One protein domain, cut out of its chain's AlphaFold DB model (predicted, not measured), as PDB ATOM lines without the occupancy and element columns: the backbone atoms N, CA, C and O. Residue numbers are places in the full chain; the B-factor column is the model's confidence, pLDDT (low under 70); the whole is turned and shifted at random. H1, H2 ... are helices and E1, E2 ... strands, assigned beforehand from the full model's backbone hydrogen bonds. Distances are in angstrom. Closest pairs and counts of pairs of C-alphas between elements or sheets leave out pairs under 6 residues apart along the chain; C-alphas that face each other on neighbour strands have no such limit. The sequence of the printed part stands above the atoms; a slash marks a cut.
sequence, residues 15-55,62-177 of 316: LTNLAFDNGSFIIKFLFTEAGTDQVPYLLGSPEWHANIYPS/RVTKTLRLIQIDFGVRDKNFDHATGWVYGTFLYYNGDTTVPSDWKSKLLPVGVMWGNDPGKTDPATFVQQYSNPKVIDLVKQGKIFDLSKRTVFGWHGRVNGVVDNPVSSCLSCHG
ATOM      1  N   LEU A  15      39.377  14.734  12.498       94.44
ATOM      2  CA  LEU A  15      39.969  14.782  13.837       94.44
ATOM      3  C   LEU A  15      40.030  13.407  14.515       94.44
ATOM      4  O   LEU A  15      40.428  13.320  15.670       94.44
ATOM      5  N   THR A  16      39.615  12.330  13.843       92.06
ATOM      6  CA  THR A  16      39.505  11.006  14.482       92.06
ATOM      7  C   THR A  16      40.854  10.396  14.850       92.06
ATOM      8  O   THR A  16      40.945   9.655  15.826       92.06
ATOM      9  N   ASN A  17      41.909  10.696  14.088       88.44
ATOM     10  CA  ASN A  17      43.262  10.238  14.381       88.44
ATOM     11  C   ASN A  17      44.301  11.252  13.894       88.44
ATOM     12  O   ASN A  17      44.642  11.297  12.708       88.44
ATOM     13  N   LEU A  18      44.813  12.041  14.837       94.94
ATOM     14  CA  LEU A  18      45.850  13.044  14.605       94.94
ATOM     15  C   LEU A  18      47.223  12.622  15.152       94.94
ATOM     16  O   LEU A  18      48.143  13.436  15.171       94.94
ATOM     17  N   ALA A  19      47.369  11.364  15.580       92.94
ATOM     18  CA  ALA A  19      48.618  10.851  16.126       92.94
ATOM     19  C   ALA A  19      49.665  10.629  15.026       92.94
ATOM     20  O   ALA A  19      49.370  10.122  13.936       92.94
ATOM     21  N   PHE A  20      50.910  10.984  15.325       95.19
ATOM     22  CA  PHE A  20      52.052  10.719  14.468       95.19
ATOM     23  C   PHE A  20      52.571   9.297  14.698       95.19
ATOM     24  O   PHE A  20      52.716   8.826  15.827       95.19
ATOM     25  N   ASP A  21      52.903   8.616  13.602       94.50
ATOM     26  CA  ASP A  21      53.500   7.283  13.655       94.50
ATOM     27  C   ASP A  21      54.929   7.366  14.230       94.50
ATOM     28  O   ASP A  21      55.648   8.346  14.005       94.50
ATOM     29  N   ASN A  22      55.378   6.324  14.936       97.00
ATOM     30  CA  ASN A  22      56.761   6.227  15.412       97.00
ATOM     31  C   ASN A  22      57.775   6.427  14.268       97.00
ATOM     32  O   ASN A  22      57.645   5.819  13.207       97.00
ATOM     33  N   GLY A  23      58.808   7.235  14.507       96.19
ATOM     34  CA  GLY A  23      59.793   7.645  13.505       96.19
ATOM     35  C   GLY A  23      59.385   8.877  12.693       96.19
ATOM     36  O   GLY A  23      60.152   9.318  11.837       96.19
ATOM     37  N   SER A  24      58.207   9.458  12.948       95.81
ATOM     38  CA  SER A  24      57.829  10.745  12.360       95.81
ATOM     39  C   SER A  24      58.824  11.830  12.761       95.81
ATOM     40  O   SER A  24      59.171  11.966  13.934       95.81
ATOM     41  N   PHE A  25      59.250  12.619  11.777       95.56
ATOM     42  CA  PHE A  25      60.177  13.730  11.952       95.56
ATOM     43  C   PHE A  25      59.530  15.026  11.478       95.56
ATOM     44  O   PHE A  25      59.009  15.107  10.363       95.56
ATOM     45  N   ILE A  26      59.583  16.043  12.327       93.56
ATOM     46  CA  ILE A  26      59.117  17.394  12.047       93.56
ATOM     47  C   ILE A  26      60.331  18.308  12.106       93.56
ATOM     48  O   ILE A  26      61.128  18.223  13.036       93.56
ATOM     49  N   ILE A  27      60.445  19.210  11.138       95.62
ATOM     50  CA  ILE A  27      61.454  20.266  11.115       95.62
ATOM     51  C   ILE A  27      60.769  21.604  10.854       95.62
ATOM     52  O   ILE A  27      59.881  21.705  10.007       95.62
ATOM     53  N   LYS A  28      61.170  22.635  11.594       94.94
ATOM     54  CA  LYS A  28      60.637  23.993  11.490       94.94
ATOM     55  C   LYS A  28      61.802  24.950  11.306       94.94
ATOM     56  O   LYS A  28      62.655  25.055  12.177       94.94
ATOM     57  N   PHE A  29      61.815  25.663  10.189       96.44
ATOM     58  CA  PHE A  29      62.770  26.738   9.936       96.44
ATOM     59  C   PHE A  29      62.147  28.056  10.386       96.44
ATOM     60  O   PHE A  29      61.028  28.373   9.980       96.44
ATOM     61  N   LEU A  30      62.851  28.816  11.224       96.81
ATOM     62  CA  LEU A  30      62.405  30.131  11.668       96.81
ATOM     63  C   LEU A  30      63.322  31.201  11.100       96.81
ATOM     64  O   LEU A  30      64.548  31.139  11.229       96.81
ATOM     65  N   PHE A  31      62.689  32.213  10.526       97.19
ATOM     66  CA  PHE A  31      63.360  33.357   9.947       97.19
ATOM     67  C   PHE A  31      62.975  34.634  10.696       97.19
ATOM     68  O   PHE A  31      61.877  34.736  11.242       97.19
ATOM     69  N   THR A  32      63.880  35.608  10.714       95.50
ATOM     70  CA  THR A  32      63.690  36.926  11.329       95.50
ATOM     71  C   THR A  32      63.928  38.037  10.312       95.50
ATOM     72  O   THR A  32      64.735  37.876   9.400       95.50
ATOM     73  N   GLU A  33      63.252  39.172  10.477       94.94
ATOM     74  CA  GLU A  33      63.548  40.395   9.718       94.94
ATOM     75  C   GLU A  33      64.832  41.084  10.216       94.94
ATOM     76  O   GLU A  33      65.407  41.902   9.502       94.94
ATOM     77  N   ALA A  34      65.306  40.748  11.424       93.19
ATOM     78  CA  ALA A  34      66.461  41.404  12.027       93.19
ATOM     79  C   ALA A  34      67.683  41.402  11.090       93.19
ATOM     80  O   ALA A  34      68.093  40.366  10.548       93.19
ATOM     81  N   GLY A  35      68.254  42.589  10.902       93.88
ATOM     82  CA  GLY A  35      69.462  42.780  10.114       93.88
ATOM     83  C   GLY A  35      70.712  42.295  10.848       93.88
ATOM     84  O   GLY A  35      70.718  42.090  12.063       93.88
ATOM     85  N   THR A  36      71.805  42.116  10.107       95.25
ATOM     86  CA  THR A  36      73.112  41.743  10.678       95.25
ATOM     87  C   THR A  36      73.784  42.900  11.420       95.25
ATOM     88  O   THR A  36      74.740  42.698  12.152       95.25
ATOM     89  N   ASP A  37      73.307  44.124  11.244       94.81
ATOM     90  CA  ASP A  37      73.656  45.282  12.067       94.81
ATOM     91  C   ASP A  37      73.046  45.184  13.477       94.81
ATOM     92  O   ASP A  37      73.681  45.562  14.458       94.81
ATOM     93  N   GLN A  38      71.839  44.618  13.585       93.00
ATOM     94  CA  GLN A  38      71.137  44.401  14.852       93.00
ATOM     95  C   GLN A  38      71.547  43.087  15.526       93.00
ATOM     96  O   GLN A  38      71.670  43.022  16.749       93.00
ATOM     97  N   VAL A  39      71.753  42.033  14.733       94.88
ATOM     98  CA  VAL A  39      72.131  40.695  15.203       94.88
ATOM     99  C   VAL A  39      73.345  40.199  14.400       94.88
ATOM    100  O   VAL A  39      73.194  39.435  13.444       94.88
ATOM    101  N   PRO A  40      74.575  40.610  14.774       95.00
ATOM    102  CA  PRO A  40      75.785  40.366  13.978       95.00
ATOM    103  C   PRO A  40      76.087  38.906  13.665       95.00
ATOM    104  O   PRO A  40      76.583  38.595  12.583       95.00
ATOM    105  N   TYR A  41      75.739  37.986  14.565       95.94
ATOM    106  CA  TYR A  41      75.971  36.564  14.328       95.94
ATOM    107  C   TYR A  41      75.087  35.976  13.214       95.94
ATOM    108  O   TYR A  41      75.318  34.831  12.840       95.94
ATOM    109  N   LEU A  42      74.100  36.706  12.674       96.88
ATOM    110  CA  LEU A  42      73.311  36.269  11.512       96.88
ATOM    111  C   LEU A  42      74.040  36.471  10.178       96.88
ATOM    112  O   LEU A  42      73.521  36.089   9.131       96.88
ATOM    113  N   LEU A  43      75.242  37.053  10.174       95.38
ATOM    114  CA  LEU A  43      76.008  37.237   8.945       95.38
ATOM    115  C   LEU A  43      76.174  35.901   8.200       95.38
ATOM    116  O   LEU A  43      76.616  34.910   8.782       95.38
ATOM    117  N   GLY A  44      75.822  35.874   6.913       94.19
ATOM    118  CA  GLY A  44      75.900  34.678   6.066       94.19
ATOM    119  C   GLY A  44      74.775  33.651   6.263       94.19
ATOM    120  O   GLY A  44      74.834  32.583   5.657       94.19
ATOM    121  N   SER A  45      73.762  33.942   7.091       97.25
ATOM    122  CA  SER A  45      72.602  33.056   7.246       97.25
ATOM    123  C   SER A  45      71.826  32.937   5.932       97.25
ATOM    124  O   SER A  45      71.724  33.940   5.222       97.25
ATOM    125  N   PRO A  46      71.197  31.786   5.635       97.69
ATOM    126  CA  PRO A  46      70.258  31.670   4.528       97.69
ATOM    127  C   PRO A  46      69.182  32.755   4.575       97.69
ATOM    128  O   PRO A  46      68.603  33.017   5.634       97.69
ATOM    129  N   GLU A  47      68.904  33.350   3.418       97.38
ATOM    130  CA  GLU A  47      67.899  34.397   3.267       97.38
ATOM    131  C   GLU A  47      66.631  33.863   2.591       97.38
ATOM    132  O   GLU A  47      66.683  32.973   1.738       97.38
ATOM    133  N   TRP A  48      65.483  34.417   2.973       96.75
ATOM    134  CA  TRP A  48      64.180  34.098   2.398       96.75
ATOM    135  C   TRP A  48      63.386  35.376   2.134       96.75
ATOM    136  O   TRP A  48      63.260  36.218   3.018       96.75
ATOM    137  N   HIS A  49      62.809  35.517   0.941       96.12
ATOM    138  CA  HIS A  49      61.944  36.652   0.614       96.12
ATOM    139  C   HIS A  49      60.494  36.321   0.970       96.12
ATOM    140  O   HIS A  49      59.919  35.376   0.427       96.12
ATOM    141  N   ALA A  50      59.897  37.083   1.886       93.31
ATOM    142  CA  ALA A  50      58.530  36.861   2.347       93.31
ATOM    143  C   ALA A  50      57.654  38.095   2.112       93.31
ATOM    144  O   ALA A  50      58.060  39.212   2.422       93.31
ATOM    145  N   ASN A  51      56.435  37.884   1.610       94.31
ATOM    146  CA  ASN A  51      55.422  38.931   1.496       94.31
ATOM    147  C   ASN A  51      54.651  39.056   2.822       94.31
ATOM    148  O   ASN A  51      53.729  38.278   3.103       94.31
ATOM    149  N   ILE A  52      55.064  40.000   3.665       90.75
ATOM    150  CA  ILE A  52      54.598  40.148   5.053       90.75
ATOM    151  C   ILE A  52      54.200  41.588   5.360       90.75
ATOM    152  O   ILE A  52      54.481  42.500   4.589       90.75
ATOM    153  N   TYR A  53      53.525  41.802   6.486       91.56
ATOM    154  CA  TYR A  53      53.166  43.149   6.913       91.56
ATOM    155  C   TYR A  53      54.410  44.010   7.211       91.56
ATOM    156  O   TYR A  53      55.414  43.482   7.699       91.56
ATOM    157  N   PRO A  54      54.363  45.330   6.940       88.00
ATOM    158  CA  PRO A  54      55.468  46.245   7.202       88.00
ATOM    159  C   PRO A  54      55.907  46.265   8.665       88.00
ATOM    160  O   PRO A  54      57.081  46.487   8.944       88.00
ATOM    161  N   SER A  55      54.998  46.025   9.608       88.38
ATOM    162  CA  SER A  55      55.339  45.824  11.016       88.38
ATOM    163  C   SER A  55      54.199  45.117  11.748       88.38
ATOM    164  O   SER A  55      53.135  44.882  11.183       88.38
ATOM    165  N   ARG A  62      50.836  44.213   2.606       91.00
ATOM    166  CA  ARG A  62      52.047  43.392   2.670       91.00
ATOM    167  C   ARG A  62      53.100  43.894   1.682       91.00
ATOM    168  O   ARG A  62      52.769  44.393   0.607       91.00
ATOM    169  N   VAL A  63      54.361  43.747   2.069       91.94
ATOM    170  CA  VAL A  63      55.544  44.084   1.280       91.94
ATOM    171  C   VAL A  63      56.524  42.915   1.304       91.94
ATOM    172  O   VAL A  63      56.609  42.170   2.285       91.94
ATOM    173  N   THR A  64      57.292  42.758   0.228       95.62
ATOM    174  CA  THR A  64      58.375  41.774   0.187       95.62
ATOM    175  C   THR A  64      59.519  42.232   1.082       95.62
ATOM    176  O   THR A  64      60.106  43.289   0.852       95.62
ATOM    177  N   LYS A  65      59.863  41.417   2.078       94.62
ATOM    178  CA  LYS A  65      61.012  41.626   2.959       94.62
ATOM    179  C   LYS A  65      61.985  40.460   2.887       94.62
ATOM    180  O   LYS A  65      61.575  39.310   2.729       94.62
ATOM    181  N   THR A  66      63.269  40.762   3.045       96.00
ATOM    182  CA  THR A  66      64.320  39.756   3.214       96.00
ATOM    183  C   THR A  66      64.371  39.322   4.672       96.00
ATOM    184  O   THR A  66      64.591  40.140   5.564       96.00
ATOM    185  N   LEU A  67      64.184  38.030   4.908       97.12
ATOM    186  CA  LEU A  67      64.292  37.393   6.212       97.12
ATOM    187  C   LEU A  67      65.552  36.530   6.282       97.12
ATOM    188  O   LEU A  67      66.033  36.050   5.259       97.12
ATOM    189  N   ARG A  68      66.053  36.289   7.492       97.81
ATOM    190  CA  ARG A  68      67.279  35.530   7.775       97.81
ATOM    191  C   ARG A  68      67.009  34.359   8.695       97.81
ATOM    192  O   ARG A  68      66.310  34.520   9.693       97.81
ATOM    193  N   LEU A  69      67.555  33.190   8.371       98.19
ATOM    194  CA  LEU A  69      67.432  32.006   9.216       98.19
ATOM    195  C   LEU A  69      68.103  32.270  10.570       98.19
ATOM    196  O   LEU A  69      69.304  32.515  10.629       98.19
ATOM    197  N   ILE A  70      67.333  32.174  11.652       98.06
ATOM    198  CA  ILE A  70      67.836  32.346  13.023       98.06
ATOM    199  C   ILE A  70      67.823  31.035  13.808       98.06
ATOM    200  O   ILE A  70      68.674  30.821  14.670       98.06
ATOM    201  N   GLN A  71      66.878  30.144  13.507       97.75
ATOM    202  CA  GLN A  71      66.637  28.943  14.296       97.75
ATOM    203  C   GLN A  71      66.074  27.818  13.424       97.75
ATOM    204  O   GLN A  71      65.319  28.065  12.480       97.75
ATOM    205  N   ILE A  72      66.423  26.578  13.761       98.12
ATOM    206  CA  ILE A  72      65.779  25.375  13.233       98.12
ATOM    207  C   ILE A  72      65.351  24.516  14.411       98.12
ATOM    208  O   ILE A  72      66.201  24.021  15.145       98.12
ATOM    209  N   ASP A  73      64.053  24.283  14.550       97.75
ATOM    210  CA  ASP A  73      63.537  23.320  15.519       97.75
ATOM    211  C   ASP A  73      63.275  21.988  14.849       97.75
ATOM    212  O   ASP A  73      62.955  21.920  13.659       97.75
ATOM    213  N   PHE A  74      63.343  20.928  15.639       97.75
ATOM    214  CA  PHE A  74      62.918  19.615  15.210       97.75
ATOM    215  C   PHE A  74      62.161  18.877  16.312       97.75
ATOM    216  O   PHE A  74      62.335  19.149  17.501       97.75
ATOM    217  N   GLY A  75      61.337  17.926  15.884       97.69
ATOM    218  CA  GLY A  75      60.634  16.976  16.733       97.69
ATOM    219  C   GLY A  75      60.705  15.581  16.121       97.69
ATOM    220  O   GLY A  75      60.535  15.430  14.911       97.69
ATOM    221  N   VAL A  76      60.956  14.567  16.940       98.25
ATOM    222  CA  VAL A  76      60.940  13.152  16.550       98.25
ATOM    223  C   VAL A  76      59.934  12.428  17.434       98.25
ATOM    224  O   VAL A  76      60.071  12.448  18.658       98.25
ATOM    225  N   ARG A  77      58.956  11.755  16.828       97.94
ATOM    226  CA  ARG A  77      58.127  10.777  17.538       97.94
ATOM    227  C   ARG A  77      58.954   9.511  17.722       97.94
ATOM    228  O   ARG A  77      59.267   8.844  16.737       97.94
ATOM    229  N   ASP A  78      59.292   9.165  18.958       97.88
ATOM    230  CA  ASP A  78      60.069   7.964  19.275       97.88
ATOM    231  C   ASP A  78      59.487   7.244  20.497       97.88
ATOM    232  O   ASP A  78      59.481   7.757  21.617       97.88
ATOM    233  N   LYS A  79      59.011   6.020  20.263       97.12
ATOM    234  CA  LYS A  79      58.370   5.157  21.258       97.12
ATOM    235  C   LYS A  79      59.276   4.776  22.425       97.12
ATOM    236  O   LYS A  79      58.784   4.426  23.492       97.12
ATOM    237  N   ASN A  80      60.599   4.856  22.264       97.75
ATOM    238  CA  ASN A  80      61.526   4.621  23.374       97.75
ATOM    239  C   ASN A  80      61.338   5.653  24.501       97.75
ATOM    240  O   ASN A  80      61.690   5.384  25.651       97.75
ATOM    241  N   PHE A  81      60.733   6.804  24.193       97.88
ATOM    242  CA  PHE A  81      60.435   7.875  25.138       97.88
ATOM    243  C   PHE A  81      58.962   7.922  25.575       97.88
ATOM    244  O   PHE A  81      58.573   8.881  26.237       97.88
ATOM    245  N   ASP A  82      58.152   6.892  25.291       96.88
ATOM    246  CA  ASP A  82      56.748   6.790  25.756       96.88
ATOM    247  C   ASP A  82      56.637   6.682  27.290       96.88
ATOM    248  O   ASP A  82      55.585   6.887  27.878       96.88
ATOM    249  N   HIS A  83      57.732   6.406  27.998       95.25
ATOM    250  CA  HIS A  83      57.757   6.526  29.460       95.25
ATOM    251  C   HIS A  83      57.722   7.993  29.943       95.25
ATOM    252  O   HIS A  83      57.549   8.245  31.134       95.25
ATOM    253  N   ALA A  84      57.917   8.955  29.035       97.06
ATOM    254  CA  ALA A  84      57.823  10.389  29.272       97.06
ATOM    255  C   ALA A  84      56.740  11.004  28.371       97.06
ATOM    256  O   ALA A  84      55.586  11.043  28.775       97.06
ATOM    257  N   THR A  85      57.086  11.500  27.183       97.81
ATOM    258  CA  THR A  85      56.134  12.161  26.266       97.81
ATOM    259  C   THR A  85      55.937  11.414  24.947       97.81
ATOM    260  O   THR A  85      55.036  11.735  24.179       97.81
ATOM    261  N   GLY A  86      56.826  10.474  24.615       97.94
ATOM    262  CA  GLY A  86      56.922   9.875  23.282       97.94
ATOM    263  C   GLY A  86      57.524  10.796  22.209       97.94
ATOM    264  O   GLY A  86      57.652  10.381  21.052       97.94
ATOM    265  N   TRP A  87      57.922  12.021  22.569       98.44
ATOM    266  CA  TRP A  87      58.480  13.022  21.660       98.44
ATOM    267  C   TRP A  87      59.835  13.542  22.130       98.44
ATOM    268  O   TRP A  87      59.992  13.986  23.267       98.44
ATOM    269  N   VAL A  88      60.795  13.583  21.208       98.62
ATOM    270  CA  VAL A  88      62.088  14.248  21.398       98.62
ATOM    271  C   VAL A  88      62.087  15.542  20.604       98.62
ATOM    272  O   VAL A  88      61.973  15.514  19.381       98.62
ATOM    273  N   TYR A  89      62.234  16.673  21.284       98.50
ATOM    274  CA  TYR A  89      62.346  17.987  20.657       98.50
ATOM    275  C   TYR A  89      63.748  18.547  20.821       98.50
ATOM    276  O   TYR A  89      64.403  18.341  21.840       98.50
ATOM    277  N   GLY A  90      64.199  19.309  19.839       97.81
ATOM    278  CA  GLY A  90      65.449  20.040  19.938       97.81
ATOM    279  C   GLY A  90      65.470  21.235  19.011       97.81
ATOM    280  O   GLY A  90      64.557  21.460  18.216       97.81
ATOM    281  N   THR A  91      66.526  22.025  19.144       98.25
ATOM    282  CA  THR A  91      66.654  23.271  18.398       98.25
ATOM    283  C   THR A  91      68.107  23.600  18.099       98.25
ATOM    284  O   THR A  91      69.017  23.324  18.890       98.25
ATOM    285  N   PHE A  92      68.313  24.180  16.926       98.31
ATOM    286  CA  PHE A  92      69.561  24.754  16.463       98.31
ATOM    287  C   PHE A  92      69.411  26.268  16.377       98.31
ATOM    288  O   PHE A  92      68.413  26.774  15.871       98.31
ATOM    289  N   LEU A  93      70.447  26.980  16.802       97.62
ATOM    290  CA  LEU A  93      70.634  28.412  16.602       97.62
ATOM    291  C   LEU A  93      71.607  28.611  15.435       97.62
ATOM    292  O   LEU A  93      72.676  28.001  15.421       97.62
ATOM    293  N   TYR A  94      71.293  29.505  14.499       97.81
ATOM    294  CA  TYR A  94      72.303  29.996  13.565       97.81
ATOM    295  C   TYR A  94      73.260  30.955  14.286       97.81
ATOM    296  O   TYR A  94      72.821  31.952  14.855       97.81
ATOM    297  N   TYR A  95      74.566  30.681  14.256       97.12
ATOM    298  CA  TYR A  95      75.568  31.501  14.932       97.12
ATOM    299  C   TYR A  95      76.883  31.601  14.151       97.12
ATOM    300  O   TYR A  95      77.749  30.727  14.216       97.12
ATOM    301  N   ASN A  96      77.084  32.730  13.476       96.12
ATOM    302  CA  ASN A  96      78.342  33.097  12.829       96.12
ATOM    303  C   ASN A  96      79.206  34.018  13.711       96.12
ATOM    304  O   ASN A  96      79.640  35.085  13.288       96.12
ATOM    305  N   GLY A  97      79.424  33.624  14.967       93.12
ATOM    306  CA  GLY A  97      80.415  34.263  15.847       93.12
ATOM    307  C   GLY A  97      81.681  33.429  16.061       93.12
ATOM    308  O   GLY A  97      82.649  33.924  16.629       93.12
ATOM    309  N   ASP A  98      81.682  32.172  15.607       90.62
ATOM    310  CA  ASP A  98      82.842  31.286  15.653       90.62
ATOM    311  C   ASP A  98      83.548  31.285  14.290       90.62
ATOM    312  O   ASP A  98      83.017  30.800  13.285       90.62
ATOM    313  N   THR A  99      84.746  31.864  14.251       86.12
ATOM    314  CA  THR A  99      85.567  31.963  13.038       86.12
ATOM    315  C   THR A  99      86.339  30.681  12.735       86.12
ATOM    316  O   THR A  99      86.918  30.571  11.658       86.12
ATOM    317  N   THR A 100      86.342  29.705  13.651       90.81
ATOM    318  CA  THR A 100      87.047  28.426  13.473       90.81
ATOM    319  C   THR A 100      86.228  27.400  12.695       90.81
ATOM    320  O   THR A 100      86.795  26.471  12.124       90.81
ATOM    321  N   VAL A 101      84.901  27.561  12.646       90.12
ATOM    322  CA  VAL A 101      84.021  26.655  11.898       90.12
ATOM    323  C   VAL A 101      83.904  27.099  10.432       90.12
ATOM    324  O   VAL A 101      83.907  28.312  10.173       90.12
ATOM    325  N   PRO A 102      83.754  26.160   9.473       91.81
ATOM    326  CA  PRO A 102      83.638  26.465   8.046       91.81
ATOM    327  C   PRO A 102      82.614  27.558   7.721       91.81
ATOM    328  O   PRO A 102      81.661  27.787   8.468       91.81
ATOM    329  N   SER A 103      82.808  28.241   6.592       88.25
ATOM    330  CA  SER A 103      81.926  29.323   6.135       88.25
ATOM    331  C   SER A 103      80.571  28.839   5.617       88.25
ATOM    332  O   SER A 103      79.685  29.663   5.400       88.25
ATOM    333  N   ASP A 104      80.387  27.531   5.420       93.44
ATOM    334  CA  ASP A 104      79.089  26.991   5.043       93.44
ATOM    335  C   ASP A 104      78.066  27.207   6.171       93.44
ATOM    336  O   ASP A 104      78.362  27.067   7.360       93.44
ATOM    337  N   TRP A 105      76.838  27.565   5.798       94.56
ATOM    338  CA  TRP A 105      75.823  27.955   6.773       94.56
ATOM    339  C   TRP A 105      75.382  26.807   7.691       94.56
ATOM    340  O   TRP A 105      74.914  27.059   8.800       94.56
ATOM    341  N   LYS A 106      75.527  25.547   7.257       95.50
ATOM    342  CA  LYS A 106      75.132  24.372   8.046       95.50
ATOM    343  C   LYS A 106      76.092  24.178   9.216       95.50
ATOM    344  O   LYS A 106      75.647  23.905  10.324       95.50
ATOM    345  N   SER A 107      77.383  24.418   8.996       95.19
ATOM    346  CA  SER A 107      78.428  24.451  10.021       95.19
ATOM    347  C   SER A 107      78.235  25.586  11.035       95.19
ATOM    348  O   SER A 107      78.818  25.546  12.118       95.19
ATOM    349  N   LYS A 108      77.398  26.586  10.721       96.62
ATOM    350  CA  LYS A 108      76.998  27.659  11.646       96.62
ATOM    351  C   LYS A 108      75.746  27.325  12.468       96.62
ATOM    352  O   LYS A 108      75.352  28.138  13.302       96.62
ATOM    353  N   LEU A 109      75.116  26.164  12.272       96.94
ATOM    354  CA  LEU A 109      74.006  25.706  13.111       96.94
ATOM    355  C   LEU A 109      74.546  25.088  14.404       96.94
ATOM    356  O   LEU A 109      74.988  23.939  14.430       96.94
ATOM    357  N   LEU A 110      74.487  25.841  15.499       96.75
ATOM    358  CA  LEU A 110      74.845  25.344  16.822       96.75
ATOM    359  C   LEU A 110      73.645  24.635  17.463       96.75
ATOM    360  O   LEU A 110      72.604  25.272  17.643       96.75
ATOM    361  N   PRO A 111      73.761  23.355  17.865       96.94
ATOM    362  CA  PRO A 111      72.700  22.697  18.614       96.94
ATOM    363  C   PRO A 111      72.589  23.360  19.986       96.94
ATOM    364  O   PRO A 111      73.558  23.365  20.745       96.94
ATOM    365  N   VAL A 112      71.425  23.917  20.306       98.06
ATOM    366  CA  VAL A 112      71.143  24.494  21.629       98.06
ATOM    367  C   VAL A 112      70.945  23.368  22.639       98.06
ATOM    368  O   VAL A 112      71.499  23.409  23.736       98.06
ATOM    369  N   GLY A 113      70.195  22.337  22.251       98.06
ATOM    370  CA  GLY A 113      69.934  21.173  23.080       98.06
ATOM    371  C   GLY A 113      68.843  20.272  22.515       98.06
ATOM    372  O   GLY A 113      68.251  20.562  21.472       98.06
ATOM    373  N   VAL A 114      68.591  19.181  23.233       98.38
ATOM    374  CA  VAL A 114      67.516  18.215  22.975       98.38
ATOM    375  C   VAL A 114      66.814  17.901  24.295       98.38
ATOM    376  O   VAL A 114      67.450  17.894  25.346       98.38
ATOM    377  N   MET A 115      65.520  17.615  24.260       98.50
ATOM    378  CA  MET A 115      64.733  17.214  25.420       98.50
ATOM    379  C   MET A 115      63.714  16.141  25.043       98.50
ATOM    380  O   MET A 115      63.184  16.143  23.935       98.50
ATOM    381  N   TRP A 116      63.448  15.233  25.974       98.50
ATOM    382  CA  TRP A 116      62.512  14.111  25.822       98.50
ATOM    383  C   TRP A 116      61.510  14.021  26.982       98.50
ATOM    384  O   TRP A 116      60.741  13.071  27.090       98.50
ATOM    385  N   GLY A 117      61.529  15.018  27.864       98.25
ATOM    386  CA  GLY A 117      60.555  15.218  28.924       98.25
ATOM    387  C   GLY A 117      60.720  16.594  29.565       98.25
ATOM    388  O   GLY A 117      61.636  17.349  29.243       98.25
ATOM    389  N   ASN A 118      59.800  16.923  30.462       97.69
ATOM    390  CA  ASN A 118      59.702  18.213  31.132       97.69
ATOM    391  C   ASN A 118      60.243  18.205  32.574       97.69
ATOM    392  O   ASN A 118      60.141  19.223  33.244       97.69
ATOM    393  N   ASP A 119      60.805  17.091  33.060       97.88
ATOM    394  CA  ASP A 119      61.195  16.869  34.463       97.88
ATOM    395  C   ASP A 119      60.124  17.362  35.469       97.88
ATOM    396  O   ASP A 119      60.361  18.340  36.190       97.88
ATOM    397  N   PRO A 120      58.941  16.713  35.526       96.50
ATOM    398  CA  PRO A 120      57.842  17.151  36.385       96.50
ATOM    399  C   PRO A 120      58.256  17.289  37.856       96.50
ATOM    400  O   PRO A 120      59.015  16.479  38.387       96.50
ATOM    401  N   GLY A 121      57.758  18.335  38.516       94.19
ATOM    402  CA  GLY A 121      58.082  18.682  39.906       94.19
ATOM    403  C   GLY A 121      59.479  19.273  40.152       94.19
ATOM    404  O   GLY A 121      59.763  19.662  41.282       94.19
ATOM    405  N   LYS A 122      60.356  19.371  39.142       95.69
ATOM    406  CA  LYS A 122      61.715  19.911  39.311       95.69
ATOM    407  C   LYS A 122      61.840  21.338  38.786       95.69
ATOM    408  O   LYS A 122      61.501  21.620  37.634       95.69
ATOM    409  N   THR A 123      62.432  22.205  39.603       93.69
ATOM    410  CA  THR A 123      62.752  23.597  39.246       93.69
ATOM    411  C   THR A 123      64.249  23.898  39.293       93.69
ATOM    412  O   THR A 123      64.699  24.840  38.653       93.69
ATOM    413  N   ASP A 124      65.056  23.090  39.981       94.75
ATOM    414  CA  ASP A 124      66.512  23.243  39.975       94.75
ATOM    415  C   ASP A 124      67.116  22.655  38.683       94.75
ATOM    416  O   ASP A 124      67.033  21.434  38.488       94.75
ATOM    417  N   PRO A 125      67.770  23.468  37.824       92.88
ATOM    418  CA  PRO A 125      68.384  22.991  36.587       92.88
ATOM    419  C   PRO A 125      69.409  21.870  36.793       92.88
ATOM    420  O   PRO A 125      69.578  21.033  35.909       92.88
ATOM    421  N   ALA A 126      70.077  21.821  37.954       94.25
ATOM    422  CA  ALA A 126      71.053  20.779  38.273       94.25
ATOM    423  C   ALA A 126      70.417  19.385  38.428       94.25
ATOM    424  O   ALA A 126      71.111  18.371  38.372       94.25
ATOM    425  N   THR A 127      69.098  19.327  38.614       96.38
ATOM    426  CA  THR A 127      68.342  18.086  38.822       96.38
ATOM    427  C   THR A 127      67.637  17.584  37.560       96.38
ATOM    428  O   THR A 127      67.009  16.517  37.592       96.38
ATOM    429  N   PHE A 128      67.705  18.338  36.458       97.25
ATOM    430  CA  PHE A 128      67.069  17.973  35.195       97.25
ATOM    431  C   PHE A 128      67.801  16.797  34.553       97.25
ATOM    432  O   PHE A 128      69.019  16.815  34.394       97.25
ATOM    433  N   VAL A 129      67.041  15.768  34.184       97.69
ATOM    434  CA  VAL A 129      67.560  14.533  33.577       97.69
ATOM    435  C   VAL A 129      66.854  14.185  32.274       97.69
ATOM    436  O   VAL A 129      67.234  13.210  31.637       97.69
ATOM    437  N   GLN A 130      65.833  14.949  31.866       98.12
ATOM    438  CA  GLN A 130      65.066  14.700  30.641       98.12
ATOM    439  C   GLN A 130      65.455  15.628  29.481       98.12
ATOM    440  O   GLN A 130      64.686  15.838  28.540       98.12
ATOM    441  N   GLN A 131      66.661  16.191  29.553       98.25
ATOM    442  CA  GLN A 131      67.221  17.055  28.528       98.25
ATOM    443  C   GLN A 131      68.747  17.021  28.512       98.25
ATOM    444  O   GLN A 131      69.401  16.674  29.493       98.25
ATOM    445  N   TYR A 132      69.304  17.481  27.400       97.88
ATOM    446  CA  TYR A 132      70.701  17.847  27.258       97.88
ATOM    447  C   TYR A 132      70.788  19.240  26.635       97.88
ATOM    448  O   TYR A 132      70.277  19.466  25.538       97.88
ATOM    449  N   SER A 133      71.474  20.156  27.312       96.69
ATOM    450  CA  SER A 133      71.755  21.503  26.808       96.69
ATOM    451  C   SER A 133      73.235  21.623  26.474       96.69
ATOM    452  O   SER A 133      74.086  21.182  27.243       96.69
ATOM    453  N   ASN A 134      73.557  22.236  25.339       97.12
ATOM    454  CA  ASN A 134      74.932  22.380  24.881       97.12
ATOM    455  C   ASN A 134      75.699  23.404  25.746       97.12
ATOM    456  O   ASN A 134      75.378  24.598  25.684       97.12
ATOM    457  N   PRO A 135      76.744  22.991  26.494       95.94
ATOM    458  CA  PRO A 135      77.487  23.894  27.377       95.94
ATOM    459  C   PRO A 135      78.100  25.088  26.641       95.94
ATOM    460  O   PRO A 135      78.041  26.209  27.136       95.94
ATOM    461  N   LYS A 136      78.590  24.883  25.407       95.25
ATOM    462  CA  LYS A 136      79.149  25.965  24.580       95.25
ATOM    463  C   LYS A 136      78.112  27.059  24.322       95.25
ATOM    464  O   LYS A 136      78.428  28.240  24.403       95.25
ATOM    465  N   VAL A 137      76.871  26.677  24.025       95.94
ATOM    466  CA  VAL A 137      75.784  27.629  23.757       95.94
ATOM    467  C   VAL A 137      75.355  28.348  25.041       95.94
ATOM    468  O   VAL A 137      75.111  29.553  25.011       95.94
ATOM    469  N   ILE A 138      75.339  27.649  26.179       95.06
ATOM    470  CA  ILE A 138      75.093  28.261  27.496       95.06
ATOM    471  C   ILE A 138      76.157  29.320  27.815       95.06
ATOM    472  O   ILE A 138      75.821  30.413  28.272       95.06
ATOM    473  N   ASP A 139      77.431  29.033  27.553       96.44
ATOM    474  CA  ASP A 139      78.514  29.984  27.805       96.44
ATOM    475  C   ASP A 139      78.435  31.205  26.882       96.44
ATOM    476  O   ASP A 139      78.624  32.332  27.342       96.44
ATOM    477  N   LEU A 140      78.064  31.016  25.611       96.44
ATOM    478  CA  LEU A 140      77.792  32.126  24.693       96.44
ATOM    479  C   LEU A 140      76.649  33.021  25.194       96.44
ATOM    480  O   LEU A 140      76.740  34.246  25.087       96.44
ATOM    481  N   VAL A 141      75.591  32.437  25.768       96.06
ATOM    482  CA  VAL A 141      74.528  33.218  26.413       96.06
ATOM    483  C   VAL A 141      75.094  34.023  27.574       96.06
ATOM    484  O   VAL A 141      74.936  35.236  27.561       96.06
ATOM    485  N   LYS A 142      75.810  33.407  28.523       96.00
ATOM    486  CA  LYS A 142      76.389  34.108  29.691       96.00
ATOM    487  C   LYS A 142      77.318  35.264  29.309       96.00
ATOM    488  O   LYS A 142      77.414  36.240  30.043       96.00
ATOM    489  N   GLN A 143      77.986  35.165  28.162       96.38
ATOM    490  CA  GLN A 143      78.860  36.207  27.615       96.38
ATOM    491  C   GLN A 143      78.105  37.324  26.867       96.38
ATOM    492  O   GLN A 143      78.744  38.209  26.295       96.38
ATOM    493  N   GLY A 144      76.771  37.272  26.800       95.50
ATOM    494  CA  GLY A 144      75.952  38.229  26.053       95.50
ATOM    495  C   GLY A 144      76.137  38.139  24.536       95.50
ATOM    496  O   GLY A 144      75.949  39.125  23.829       95.50
ATOM    497  N   LYS A 145      76.560  36.977  24.015       95.56
ATOM    498  CA  LYS A 145      76.816  36.782  22.577       95.56
ATOM    499  C   LYS A 145      75.576  36.376  21.788       95.56
ATOM    500  O   LYS A 145      75.571  36.537  20.572       95.56
ATOM    501  N   ILE A 146      74.563  35.832  22.465       95.31
ATOM    502  CA  ILE A 146      73.293  35.406  21.851       95.31
ATOM    503  C   ILE A 146      72.161  36.381  22.173       95.31
ATOM    504  O   ILE A 146      71.387  36.741  21.287       95.31
ATOM    505  N   PHE A 147      72.077  36.809  23.434       93.50
ATOM    506  CA  PHE A 147      71.026  37.683  23.939       93.50
ATOM    507  C   PHE A 147      71.605  38.959  24.539       93.50
ATOM    508  O   PHE A 147      72.673  38.945  25.152       93.50
ATOM    509  N   ASP A 148      70.834  40.039  24.431       90.75
ATOM    510  CA  ASP A 148      70.961  41.189  25.319       90.75
ATOM    511  C   ASP A 148      70.577  40.751  26.740       90.75
ATOM    512  O   ASP A 148      69.405  40.482  27.029       90.75
ATOM    513  N   LEU A 149      71.576  40.670  27.621       92.31
ATOM    514  CA  LEU A 149      71.419  40.167  28.987       92.31
ATOM    515  C   LEU A 149      70.501  41.031  29.856       92.31
ATOM    516  O   LEU A 149      69.991  40.534  30.856       92.31
ATOM    517  N   SER A 150      70.247  42.287  29.471       90.81
ATOM    518  CA  SER A 150      69.251  43.127  30.148       90.81
ATOM    519  C   SER A 150      67.810  42.691  29.858       90.81
ATOM    520  O   SER A 150      66.897  43.040  30.603       90.81
ATOM    521  N   LYS A 151      67.599  41.911  28.789       88.88
ATOM    522  CA  LYS A 151      66.279  41.467  28.322       88.88
ATOM    523  C   LYS A 151      66.065  39.971  28.501       88.88
ATOM    524  O   LYS A 151      64.956  39.547  28.809       88.88
ATOM    525  N   ARG A 152      67.098  39.160  28.259       91.38
ATOM    526  CA  ARG A 152      66.992  37.699  28.267       91.38
ATOM    527  C   ARG A 152      68.324  37.051  28.620       91.38
ATOM    528  O   ARG A 152      69.354  37.367  28.038       91.38
ATOM    529  N   THR A 153      68.277  36.087  29.532       92.12
ATOM    530  CA  THR A 153      69.461  35.364  30.030       92.12
ATOM    531  C   THR A 153      69.375  33.851  29.837       92.12
ATOM    532  O   THR A 153      70.328  33.140  30.139       92.12
ATOM    533  N   VAL A 154      68.250  33.336  29.331       93.38
ATOM    534  CA  VAL A 154      67.993  31.897  29.171       93.38
ATOM    535  C   VAL A 154      67.222  31.607  27.888       93.38
ATOM    536  O   VAL A 154      66.509  32.467  27.372       93.38
ATOM    537  N   PHE A 155      67.337  30.379  27.382       95.25
ATOM    538  CA  PHE A 155      66.493  29.889  26.292       95.25
ATOM    539  C   PHE A 155      65.095  29.537  26.796       95.25
ATOM    540  O   PHE A 155      64.118  30.139  26.362       95.25
ATOM    541  N   GLY A 156      64.993  28.584  27.715       94.75
ATOM    542  CA  GLY A 156      63.742  28.202  28.357       94.75
ATOM    543  C   GLY A 156      63.761  28.447  29.854       94.75
ATOM    544  O   GLY A 156      64.793  28.781  30.448       94.75
ATOM    545  N   TRP A 157      62.602  28.244  30.469       93.12
ATOM    546  CA  TRP A 157      62.408  28.442  31.897       93.12
ATOM    547  C   TRP A 157      63.380  27.566  32.691       93.12
ATOM    548  O   TRP A 157      63.541  26.387  32.383       93.12
ATOM    549  N   HIS A 158      64.088  28.162  33.656       92.25
ATOM    550  CA  HIS A 158      65.151  27.502  34.428       92.25
ATOM    551  C   HIS A 158      66.216  26.809  33.547       92.25
ATOM    552  O   HIS A 158      66.778  25.783  33.903       92.25
ATOM    553  N   GLY A 159      66.515  27.351  32.363       93.06
ATOM    554  CA  GLY A 159      67.542  26.787  31.480       93.06
ATOM    555  C   GLY A 159      67.104  25.530  30.724       93.06
ATOM    556  O   GLY A 159      67.951  24.801  30.199       93.06
ATOM    557  N   ARG A 160      65.793  25.271  30.641       96.69
ATOM    558  CA  ARG A 160      65.257  24.218  29.775       96.69
ATOM    559  C   ARG A 160      65.535  24.483  28.301       96.69
ATOM    560  O   ARG A 160      65.667  25.635  27.880       96.69
ATOM    561  N   VAL A 161      65.610  23.409  27.519       97.75
ATOM    562  CA  VAL A 161      65.795  23.496  26.064       97.75
ATOM    563  C   VAL A 161      64.601  24.218  25.438       97.75
ATOM    564  O   VAL A 161      63.440  23.876  25.673       97.75
ATOM    565  N   ASN A 162      64.902  25.262  24.670       96.56
ATOM    566  CA  ASN A 162      63.921  26.089  23.980       96.56
ATOM    567  C   ASN A 162      64.600  26.877  22.855       96.56
ATOM    568  O   ASN A 162      65.822  27.047  22.869       96.56
ATOM    569  N   GLY A 163      63.821  27.392  21.911       94.62
ATOM    570  CA  GLY A 163      64.342  28.222  20.838       94.62
ATOM    571  C   GLY A 163      64.806  29.610  21.283       94.62
ATOM    572  O   GLY A 163      64.378  30.170  22.296       94.62
ATOM    573  N   VAL A 164      65.668  30.196  20.457       92.44
ATOM    574  CA  VAL A 164      66.229  31.550  20.560       92.44
ATOM    575  C   VAL A 164      65.134  32.614  20.566       92.44
ATOM    576  O   VAL A 164      65.242  33.601  21.288       92.44
ATOM    577  N   VAL A 165      64.083  32.420  19.766       91.25
ATOM    578  CA  VAL A 165      62.958  33.363  19.637       91.25
ATOM    579  C   VAL A 165      61.686  32.874  20.330       91.25
ATOM    580  O   VAL A 165      60.678  33.577  20.337       91.25
ATOM    581  N   ASP A 166      61.739  31.699  20.954       91.62
ATOM    582  CA  ASP A 166      60.603  31.123  21.666       91.62
ATOM    583  C   ASP A 166      60.373  31.823  23.012       91.62
ATOM    584  O   ASP A 166      61.247  32.529  23.531       91.62
ATOM    585  N   ASN A 167      59.188  31.612  23.594       88.44
ATOM    586  CA  ASN A 167      58.801  32.192  24.879       88.44
ATOM    587  C   ASN A 167      59.710  31.666  26.015       88.44
ATOM    588  O   ASN A 167      59.633  30.474  26.331       88.44
ATOM    589  N   PRO A 168      60.523  32.520  26.672       90.31
ATOM    590  CA  PRO A 168      61.517  32.084  27.652       90.31
ATOM    591  C   PRO A 168      60.927  31.550  28.961       90.31
ATOM    592  O   PRO A 168      61.655  30.945  29.740       90.31
ATOM    593  N   VAL A 169      59.627  31.737  29.218       88.75
ATOM    594  CA  VAL A 169      58.954  31.110  30.370       88.75
ATOM    595  C   VAL A 169      58.489  29.676  30.087       88.75
ATOM    596  O   VAL A 169      57.896  29.048  30.955       88.75
ATOM    597  N   SER A 170      58.757  29.148  28.892       92.06
ATOM    598  CA  SER A 170      58.390  27.799  28.455       92.06
ATOM    599  C   SER A 170      59.637  26.953  28.151       92.06
ATOM    600  O   SER A 170      60.775  27.389  28.322       92.06
ATOM    601  N   SER A 171      59.412  25.735  27.674       95.88
ATOM    602  CA  SER A 171      60.356  24.888  26.942       95.88
ATOM    603  C   SER A 171      59.718  24.417  25.630       95.88
ATOM    604  O   SER A 171      58.513  24.636  25.434       95.88
ATOM    605  N   CYS A 172      60.480  23.738  24.763       96.00
ATOM    606  CA  CYS A 172      59.915  23.135  23.553       96.00
ATOM    607  C   CYS A 172      58.752  22.190  23.903       96.00
ATOM    608  O   CYS A 172      57.653  22.364  23.381       96.00
ATOM    609  N   LEU A 173      58.960  21.240  24.825       96.88
ATOM    610  CA  LEU A 173      57.934  20.251  25.178       96.88
ATOM    611  C   LEU A 173      56.776  20.841  25.986       96.88
ATOM    612  O   LEU A 173      55.641  20.450  25.740       96.88
ATOM    613  N   SER A 174      57.000  21.784  26.907       95.25
ATOM    614  CA  SER A 174      55.883  22.411  27.639       95.25
ATOM    615  C   SER A 174      55.023  23.314  26.747       95.25
ATOM    616  O   SER A 174      53.830  23.472  26.990       95.25
ATOM    617  N   CYS A 175      55.600  23.881  25.681       93.75
ATOM    618  CA  CYS A 175      54.852  24.624  24.670       93.75
ATOM    619  C   CYS A 175      54.073  23.666  23.760       93.75
ATOM    620  O   CYS A 175      52.853  23.764  23.642       93.75
ATOM    621  N   HIS A 176      54.770  22.705  23.149       94.94
ATOM    622  CA  HIS A 176      54.186  21.786  22.175       94.94
ATOM    623  C   HIS A 176      53.215  20.778  22.798       94.94
ATOM    624  O   HIS A 176      52.238  20.421  22.152       94.94
ATOM    625  N   GLY A 177      53.395  20.400  24.065       94.75
ATOM    626  CA  GLY A 177      52.464  19.523  24.779       94.75
ATOM    627  C   GLY A 177      51.053  20.100  24.919       94.75
ATOM    628  O   GLY A 177      50.124  19.350  25.166       94.75
TER     629      GLY A 177
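What this domain is: This is residues 15 to 55 and 62 to 177 of the 316 residues of an uncharacterized protein of Rhizobium sp. WYCCWR10014 (UniProt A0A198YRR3). There is little regular structure: one strongly twisted antiparallel sheet follows the long, bending strand E3, with long loops around it, residues 143 to 171 over one face. The printed part has 157 residues, only 60 in named elements, ordered E1 E2 E3 E4 E5 E6 H1 H2; class mixed. It is compact, radius of gyration of the C-alphas 16.7 A, spans 45 by 40 by 32 A.

How they stand to each other: E1, residues 25 to 32, lies on one side of E3, residues 63 to 77; N 28 and O 73 are 2.8 A apart. E2, residues 47 to 52, with N 50 to O 65 2.9 A, and E4, residues 87 to 94, with N 74 to O 90 2.9 A, lie on the other side. E3 bends by 75 degrees at residue 66. E3, E4, E5, residues 109 to 115, and E6, residues 131 to 133, form a meander of successive antiparallel hairpins; N 112 to O 91 is 2.9 A, N 114 to O 132 2.9 A. H1, residues 135 to 142, and H2, residues 172 to 176, only graze the sheet; closest C-alphas are Val 112 and Val 137, 6.0 A, and Tyr 89 and Cys 172, 6.4 A. In both, every O i to N i+4 pair is within hydrogen-bond range.

Where its parts are: E1 begins at C-alpha 25 (60.177, 13.730, 11.952); H2 ends at C-alpha 176 (54.186, 21.786, 22.175). E3 is 37.2 A long from first to last C-alpha.

The domain as a whole: C-alphas 55 and 62 are 9.3 A apart across the cut. The H1 to H2 link, 29 residues, is long. No printed residue is under 70 in pLDDT.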